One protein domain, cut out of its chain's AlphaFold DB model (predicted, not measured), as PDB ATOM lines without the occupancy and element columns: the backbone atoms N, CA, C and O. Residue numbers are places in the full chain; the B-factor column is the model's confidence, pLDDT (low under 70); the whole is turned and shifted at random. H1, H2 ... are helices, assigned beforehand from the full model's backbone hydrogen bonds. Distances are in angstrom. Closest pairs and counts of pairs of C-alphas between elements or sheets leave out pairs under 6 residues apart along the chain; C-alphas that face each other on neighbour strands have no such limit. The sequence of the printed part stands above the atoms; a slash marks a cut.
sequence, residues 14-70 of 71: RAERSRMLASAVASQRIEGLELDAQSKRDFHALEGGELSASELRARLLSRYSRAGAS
ATOM      1  N   ARG A  14      41.631 -21.215   0.638       89.38
ATOM      2  CA  ARG A  14      40.230 -20.783   0.654       89.38
ATOM      3  C   ARG A  14      39.857 -20.137   1.989       89.38
ATOM      4  O   ARG A  14      39.249 -19.071   1.986       89.38
ATOM      5  N   ALA A  15      40.244 -20.738   3.114       89.56
ATOM      6  CA  ALA A  15      39.978 -20.186   4.443       89.56
ATOM      7  C   ALA A  15      40.673 -18.828   4.661       89.56
ATOM      8  O   ALA A  15      40.062 -17.895   5.186       89.56
ATOM      9  N   GLU A  16      41.921 -18.688   4.209       91.56
ATOM     10  CA  GLU A  16      42.657 -17.418   4.254       91.56
ATOM     11  C   GLU A  16      41.975 -16.332   3.416       91.56
ATOM     12  O   GLU A  16      41.742 -15.223   3.905       91.56
ATOM     13  N   ARG A  17      41.579 -16.661   2.178       90.94
ATOM     14  CA  ARG A  17      40.821 -15.747   1.310       90.94
ATOM     15  C   ARG A  17      39.491 -15.344   1.931       90.94
ATOM     16  O   ARG A  17      39.161 -14.162   1.917       90.94
ATOM     17  N   SER A  18      38.760 -16.299   2.501       93.38
ATOM     18  CA  SER A  18      37.486 -16.055   3.180       93.38
ATOM     19  C   SER A  18      37.650 -15.047   4.319       93.38
ATOM     20  O   SER A  18      36.947 -14.037   4.366       93.38
ATOM     21  N   ARG A  19      38.658 -15.245   5.182       95.44
ATOM     22  CA  ARG A  19      38.968 -14.316   6.280       95.44
ATOM     23  C   ARG A  19      39.325 -12.920   5.762       95.44
ATOM     24  O   ARG A  19      38.833 -11.930   6.302       95.44
ATOM     25  N   MET A  20      40.153 -12.835   4.724       94.38
ATOM     26  CA  MET A  20      40.544 -11.560   4.118       94.38
ATOM     27  C   MET A  20      39.333 -10.812   3.539       94.38
ATOM     28  O   MET A  20      39.150  -9.628   3.820       94.38
ATOM     29  N   LEU A  21      38.482 -11.499   2.770       94.25
ATOM     30  CA  LEU A  21      37.281 -10.908   2.175       94.25
ATOM     31  C   LEU A  21      36.273 -10.483   3.246       94.25
ATOM     32  O   LEU A  21      35.736  -9.380   3.165       94.25
ATOM     33  N   ALA A  22      36.062 -11.304   4.277       95.12
ATOM     34  CA  ALA A  22      35.190 -10.964   5.396       95.12
ATOM     35  C   ALA A  22      35.658  -9.690   6.114       95.12
ATOM     36  O   ALA A  22      34.845  -8.804   6.375       95.12
ATOM     37  N   SER A  23      36.966  -9.560   6.366       96.88
ATOM     38  CA  SER A  23      37.544  -8.347   6.955       96.88
ATOM     39  C   SER A  23      37.335  -7.129   6.057       96.88
ATOM     40  O   SER A  23      36.910  -6.084   6.540       96.88
ATOM     41  N   ALA A  24      37.586  -7.259   4.750       94.56
ATOM     42  CA  ALA A  24      37.409  -6.160   3.805       94.56
ATOM     43  C   ALA A  24      35.947  -5.689   3.744       94.56
ATOM     44  O   ALA A  24      35.688  -4.487   3.776       94.56
ATOM     45  N   VAL A  25      34.988  -6.622   3.711       95.44
ATOM     46  CA  VAL A  25      33.549  -6.307   3.727       95.44
ATOM     47  C   VAL A  25      33.137  -5.661   5.046       95.44
ATOM     48  O   VAL A  25      32.384  -4.691   5.031       95.44
ATOM     49  N   ALA A  26      33.639  -6.154   6.181       96.06
ATOM     50  CA  ALA A  26      33.368  -5.554   7.483       96.06
ATOM     51  C   ALA A  26      33.852  -4.097   7.546       96.06
ATOM     52  O   ALA A  26      33.104  -3.237   8.005       96.06
ATOM     53  N   SER A  27      35.042  -3.800   7.012       97.38
ATOM     54  CA  SER A  27      35.545  -2.425   6.918       97.38
ATOM     55  C   SER A  27      34.623  -1.523   6.097       97.38
ATOM     56  O   SER A  27      34.341  -0.414   6.528       97.38
ATOM     57  N   GLN A  28      34.093  -1.994   4.963       96.69
ATOM     58  CA  GLN A  28      33.138  -1.198   4.177       96.69
ATOM     59  C   GLN A  28      31.826  -0.957   4.938       96.69
ATOM     60  O   GLN A  28      31.294   0.149   4.927       96.69
ATOM     61  N   ARG A  29      31.332  -1.971   5.655       96.88
ATOM     62  CA  ARG A  29      30.097  -1.866   6.445       96.88
ATOM     63  C   ARG A  29      30.196  -0.885   7.602       96.88
ATOM     64  O   ARG A  29      29.210  -0.220   7.899       96.88
ATOM     65  N   ILE A  30      31.362  -0.792   8.242       97.94
ATOM     66  CA  ILE A  30      31.625   0.201   9.295       97.94
ATOM     67  C   ILE A  30      31.440   1.624   8.749       97.94
ATOM     68  O   ILE A  30      30.876   2.467   9.437       97.94
ATOM     69  N   GLU A  31      31.814   1.854   7.490       97.44
ATOM     70  CA  GLU A  31      31.621   3.126   6.778       97.44
ATOM     71  C   GLU A  31      30.192   3.302   6.216       97.44
ATOM     72  O   GLU A  31      29.921   4.227   5.452       97.44
ATOM     73  N   GLY A  32      29.259   2.398   6.542       97.56
ATOM     74  CA  GLY A  32      27.889   2.415   6.018       97.56
ATOM     75  C   GLY A  32      27.772   2.017   4.542       97.56
ATOM     76  O   GLY A  32      26.728   2.242   3.927       97.56
ATOM     77  N   LEU A  33      28.821   1.430   3.958       96.69
ATOM     78  CA  LEU A  33      28.836   0.978   2.570       96.69
ATOM     79  C   LEU A  33      28.442  -0.498   2.471       96.69
ATOM     80  O   LEU A  33      28.914  -1.356   3.218       96.69
ATOM     81  N   GLU A  34      27.615  -0.811   1.478       95.00
ATOM     82  CA  GLU A  34      27.188  -2.174   1.172       95.00
ATOM     83  C   GLU A  34      27.629  -2.579  -0.232       95.00
ATOM     84  O   GLU A  34      27.559  -1.804  -1.187       95.00
ATOM     85  N   LEU A  35      28.044  -3.839  -0.372       92.31
ATOM     86  CA  LEU A  35      28.319  -4.405  -1.686       92.31
ATOM     87  C   LEU A  35      27.011  -4.628  -2.451       92.31
ATOM     88  O   LEU A  35      26.061  -5.234  -1.934       92.31
ATOM     89  N   ASP A  36      27.000  -4.218  -3.717       93.62
ATOM     90  CA  ASP A  36      25.931  -4.564  -4.644       93.62
ATOM     91  C   ASP A  36      25.882  -6.082  -4.902       93.62
ATOM     92  O   ASP A  36      26.845  -6.822  -4.670       93.62
ATOM     93  N   ALA A  37      24.739  -6.557  -5.401       93.88
ATOM     94  CA  ALA A  37      24.502  -7.982  -5.619       93.88
ATOM     95  C   ALA A  37      25.520  -8.630  -6.574       93.88
ATOM     96  O   ALA A  37      25.873  -9.795  -6.391       93.88
ATOM     97  N   GLN A  38      26.006  -7.893  -7.576       93.94
ATOM     98  CA  GLN A  38      26.991  -8.421  -8.513       93.94
ATOM     99  C   GLN A  38      28.366  -8.536  -7.849       93.94
ATOM    100  O   GLN A  38      28.990  -9.589  -7.942       93.94
ATOM    101  N   SER A  39      28.784  -7.517  -7.094       93.31
ATOM    102  CA  SER A  39      30.038  -7.554  -6.330       93.31
ATOM    103  C   SER A  39      30.049  -8.682  -5.288       93.31
ATOM    104  O   SER A  39      31.066  -9.355  -5.134       93.31
ATOM    105  N   LYS A  40      28.910  -8.961  -4.630       94.69
ATOM    106  CA  LYS A  40      28.756 -10.111  -3.714       94.69
ATOM    107  C   LYS A  40      29.008 -11.449  -4.423       94.69
ATOM    108  O   LYS A  40      29.740 -12.287  -3.905       94.69
ATOM    109  N   ARG A  41      28.447 -11.637  -5.624       95.25
ATOM    110  CA  ARG A  41      28.666 -12.852  -6.431       95.25
ATOM    111  C   ARG A  41      30.119 -13.003  -6.868       95.25
ATOM    112  O   ARG A  41      30.679 -14.086  -6.737       95.25
ATOM    113  N   ASP A  42      30.731 -11.924  -7.346       94.62
ATOM    114  CA  ASP A  42      32.122 -11.960  -7.800       94.62
ATOM    115  C   ASP A  42      33.096 -12.255  -6.638       94.62
ATOM    116  O   ASP A  42      34.082 -12.968  -6.824       94.62
ATOM    117  N   PHE A  43      32.800 -11.787  -5.420       94.12
ATOM    118  CA  PHE A  43      33.592 -12.110  -4.226       94.12
ATOM    119  C   PHE A  43      33.467 -13.585  -3.826       94.12
ATOM    120  O   PHE A  43      34.479 -14.206  -3.505       94.12
ATOM    121  N   HIS A  44      32.269 -14.174  -3.909       93.69
ATOM    122  CA  HIS A  44      32.097 -15.615  -3.687       93.69
ATOM    123  C   HIS A  44      32.818 -16.463  -4.741       93.69
ATOM    124  O   HIS A  44      33.436 -17.466  -4.395       93.69
ATOM    125  N   ALA A  45      32.809 -16.044  -6.009       93.12
ATOM    126  CA  ALA A  45      33.562 -16.725  -7.061       93.12
ATOM    127  C   ALA A  45      35.084 -16.651  -6.810       93.12
ATOM    128  O   ALA A  45      35.796 -17.642  -6.985       93.12
ATOM    129  N   LEU A  46      35.588 -15.505  -6.330       92.50
ATOM    130  CA  LEU A  46      36.996 -15.342  -5.941       92.50
ATOM    131  C   LEU A  46      37.376 -16.233  -4.748       92.50
ATOM    132  O   LEU A  46      38.450 -16.848  -4.730       92.50
ATOM    133  N   GLU A  47      36.495 -16.308  -3.751       92.75
ATOM    134  CA  GLU A  47      36.640 -17.179  -2.586       92.75
ATOM    135  C   GLU A  47      36.649 -18.661  -2.985       92.75
ATOM    136  O   GLU A  47      37.453 -19.425  -2.457       92.75
ATOM    137  N   GLY A  48      35.789 -19.061  -3.927       89.56
ATOM    138  CA  GLY A  48      35.682 -20.428  -4.441       89.56
ATOM    139  C   GLY A  48      36.786 -20.837  -5.419       89.56
ATOM    140  O   GLY A  48      36.925 -22.022  -5.703       89.56
ATOM    141  N   GLY A  49      37.594 -19.887  -5.906       89.12
ATOM    142  CA  GLY A  49      38.627 -20.145  -6.919       89.12
ATOM    143  C   GLY A  49      38.087 -20.238  -8.348       89.12
ATOM    144  O   GLY A  49      38.843 -20.512  -9.276       89.12
ATOM    145  N   GLU A  50      36.797 -19.960  -8.534       91.94
ATOM    146  CA  GLU A  50      36.143 -19.829  -9.841       91.94
ATOM    147  C   GLU A  50      36.534 -18.524 -10.550       91.94
ATOM    148  O   GLU A  50      36.339 -18.385 -11.754       91.94
ATOM    149  N   LEU A  51      37.066 -17.561  -9.791       92.44
ATOM    150  CA  LEU A  51      37.544 -16.276 -10.277       92.44
ATOM    151  C   LEU A  51      38.931 -15.981  -9.697       92.44
ATOM    152  O   LEU A  51      39.161 -16.117  -8.495       92.44
ATOM    153  N   SER A  52      39.866 -15.538 -10.529       90.75
ATOM    154  CA  SER A  52      41.142 -14.984 -10.074       90.75
ATOM    155  C   SER A  52      41.016 -13.499  -9.708       90.75
ATOM    156  O   SER A  52      40.112 -12.786 -10.145       90.75
ATOM    157  N   ALA A  53      41.972 -12.982  -8.928       90.38
ATOM    158  CA  ALA A  53      42.009 -11.557  -8.588       90.38
ATOM    159  C   ALA A  53      42.175 -10.658  -9.833       90.38
ATOM    160  O   ALA A  53      41.606  -9.567  -9.897       90.38
ATOM    161  N   SER A  54      42.924 -11.125 -10.837       93.31
ATOM    162  CA  SER A  54      43.129 -10.417 -12.106       93.31
ATOM    163  C   SER A  54      41.838 -10.322 -12.916       93.31
ATOM    164  O   SER A  54      41.503  -9.245 -13.414       93.31
ATOM    165  N   GLU A  55      41.074 -11.412 -13.000       93.69
ATOM    166  CA  GLU A  55      39.770 -11.416 -13.668       93.69
ATOM    167  C   GLU A  55      38.750 -10.553 -12.921       93.69
ATOM    168  O   GLU A  55      38.033  -9.776 -13.553       93.69
ATOM    169  N   LEU A  56      38.721 -10.613 -11.583       93.38
ATOM    170  CA  LEU A  56      37.890  -9.719 -10.774       93.38
ATOM    171  C   LEU A  56      38.203  -8.252 -11.085       93.38
ATOM    172  O   LEU A  56      37.297  -7.461 -11.357       93.38
ATOM    173  N   ARG A  57      39.490  -7.887 -11.105       93.50
ATOM    174  CA  ARG A  57      39.931  -6.532 -11.457       93.50
ATOM    175  C   ARG A  57      39.455  -6.136 -12.856       93.50
ATOM    176  O   ARG A  57      38.919  -5.041 -13.021       93.50
ATOM    177  N   ALA A  58      39.611  -7.013 -13.847       93.81
ATOM    178  CA  ALA A  58      39.166  -6.753 -15.216       93.81
ATOM    179  C   ALA A  58      37.641  -6.545 -15.305       93.81
ATOM    180  O   ALA A  58      37.188  -5.615 -15.984       93.81
ATOM    181  N   ARG A  59      36.846  -7.344 -14.577       93.00
ATOM    182  CA  ARG A  59      35.380  -7.194 -14.491       93.00
ATOM    183  C   ARG A  59      34.984  -5.850 -13.888       93.00
ATOM    184  O   ARG A  59      34.152  -5.147 -14.466       93.00
ATOM    185  N   LEU A  60      35.605  -5.460 -12.774       91.44
ATOM    186  CA  LEU A  60      35.332  -4.183 -12.110       91.44
ATOM    187  C   LEU A  60      35.646  -2.997 -13.030       91.44
ATOM    188  O   LEU A  60      34.794  -2.129 -13.224       91.44
ATOM    189  N   LEU A  61      36.825  -2.985 -13.660       92.12
ATOM    190  CA  LEU A  61      37.217  -1.924 -14.595       92.12
ATOM    191  C   LEU A  61      36.270  -1.835 -15.798       92.12
ATOM    192  O   LEU A  61      35.861  -0.742 -16.192       92.12
ATOM    193  N   SER A  62      35.862  -2.977 -16.352       90.75
ATOM    194  CA  SER A  62      34.908  -3.028 -17.467       90.75
ATOM    195  C   SER A  62      33.530  -2.484 -17.073       90.75
ATOM    196  O   SER A  62      32.876  -1.797 -17.858       90.75
ATOM    197  N   ARG A  63      33.085  -2.748 -15.840       88.12
ATOM    198  CA  ARG A  63      31.799  -2.265 -15.321       88.12
ATOM    199  C   ARG A  63      31.785  -0.747 -15.159       88.12
ATOM    200  O   ARG A  63      30.849  -0.093 -15.613       88.12
ATOM    201  N   TYR A  64      32.823  -0.184 -14.543       83.31
ATOM    202  CA  TYR A  64      32.879   1.256 -14.283       83.31
ATOM    203  C   TYR A  64      33.246   2.081 -15.521       83.31
ATOM    204  O   TYR A  64      32.755   3.198 -15.658       83.31
ATOM    205  N   SER A  65      34.018   1.529 -16.464       83.81
ATOM    206  CA  SER A  65      34.246   2.181 -17.763       83.81
ATOM    207  C   SER A  65      32.964   2.271 -18.597       83.81
ATOM    208  O   SER A  65      32.672   3.327 -19.151       83.81
ATOM    209  N   ARG A  66      32.137   1.215 -18.621       67.62
ATOM    210  CA  ARG A  66      30.816   1.249 -19.274       67.62
ATOM    211  C   ARG A  66      29.836   2.206 -18.594       67.62
ATOM    212  O   ARG A  66      29.120   2.916 -19.286       67.62
ATOM    213  N   ALA A  67      29.826   2.257 -17.262       61.34
ATOM    214  CA  ALA A  67      28.966   3.178 -16.516       61.34
ATOM    215  C   ALA A  67      29.343   4.660 -16.719       61.34
ATOM    216  O   ALA A  67      28.482   5.531 -16.604       61.34
ATOM    217  N   GLY A  68      30.614   4.952 -17.024       55.47
ATOM    218  CA  GLY A  68      31.084   6.297 -17.367       55.47
ATOM    219  C   GLY A  68      30.752   6.736 -18.798       55.47
ATOM    220  O   GLY A  68      30.637   7.929 -19.037       55.47
ATOM    221  N   ALA A  69      30.556   5.796 -19.729       52.78
ATOM    222  CA  ALA A  69      30.247   6.082 -21.135       52.78
ATOM    223  C   ALA A  69      28.757   6.381 -21.408       52.78
ATOM    224  O   ALA A  69      28.398   6.750 -22.520       52.78
ATOM    225  N   SER A  70      27.888   6.194 -20.411       50.59
ATOM    226  CA  SER A  70      26.454   6.515 -20.478       50.59
ATOM    227  C   SER A  70      26.100   7.861 -19.827       50.59
ATOM    228  O   SER A  70      24.932   8.076 -19.507       50.59
TER     229      SER A  70
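What this domain is: This is residues 14 to 70 of the 71 residues of the protein "VbhA domain-containing protein" of Cereibacter changlensis JA139 (UniProt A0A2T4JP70). The longest helix, H1, begins a flat zigzag of three helices: H2 folds back beside it and H3 turns again beside H2, while residues 27 to 32 and 61 to 70 stick out. The 57 printed residues, all helix in class, hold H1, H2 and H3 in that order, with no named strand. The whole is only just loose, close to compact, with a radius of gyration of the C-alphas of 12.4 A and spans of 38 by 28 by 15 A.

Where its parts are: Find C-alpha 14 at (40.230, -20.783, 0.654); from there H1 runs 24.3 A to residue 30. H2 takes residues 37 to 48, 16.8 A. H3, residues 53 to 68, runs 22.7 A to C-alpha 68 at (31.084, 6.297, -17.367).

How they stand to each other: H1, with residues 14 to 21 alone, touches residues 43 to 48 of H2; their closest C-alphas, Arg 17 and Glu 47, are 5.9 A apart. This hairpin runs opposite ways at a shallow tilt of 27 degrees. H2 and H3 form another hairpin, opposite ways at a shallow 13 degrees; residues 42 to 46 and 53 to 56 only just touch, with 3 pairs of C-alphas within 8 A, the closest Leu 46 and Ala 53 at 6.8 A. H1 and H3 are apart. In H1, H2 and H3 every O i to N i+4 pair is within hydrogen-bond range.

The domain as a whole: Look to the C-alphas of Ala 15 and Ser 70 for the two farthest apart, 38.9 A. The printed part has no cut and no long link; pLDDT is under 70 at residues 66 to 70.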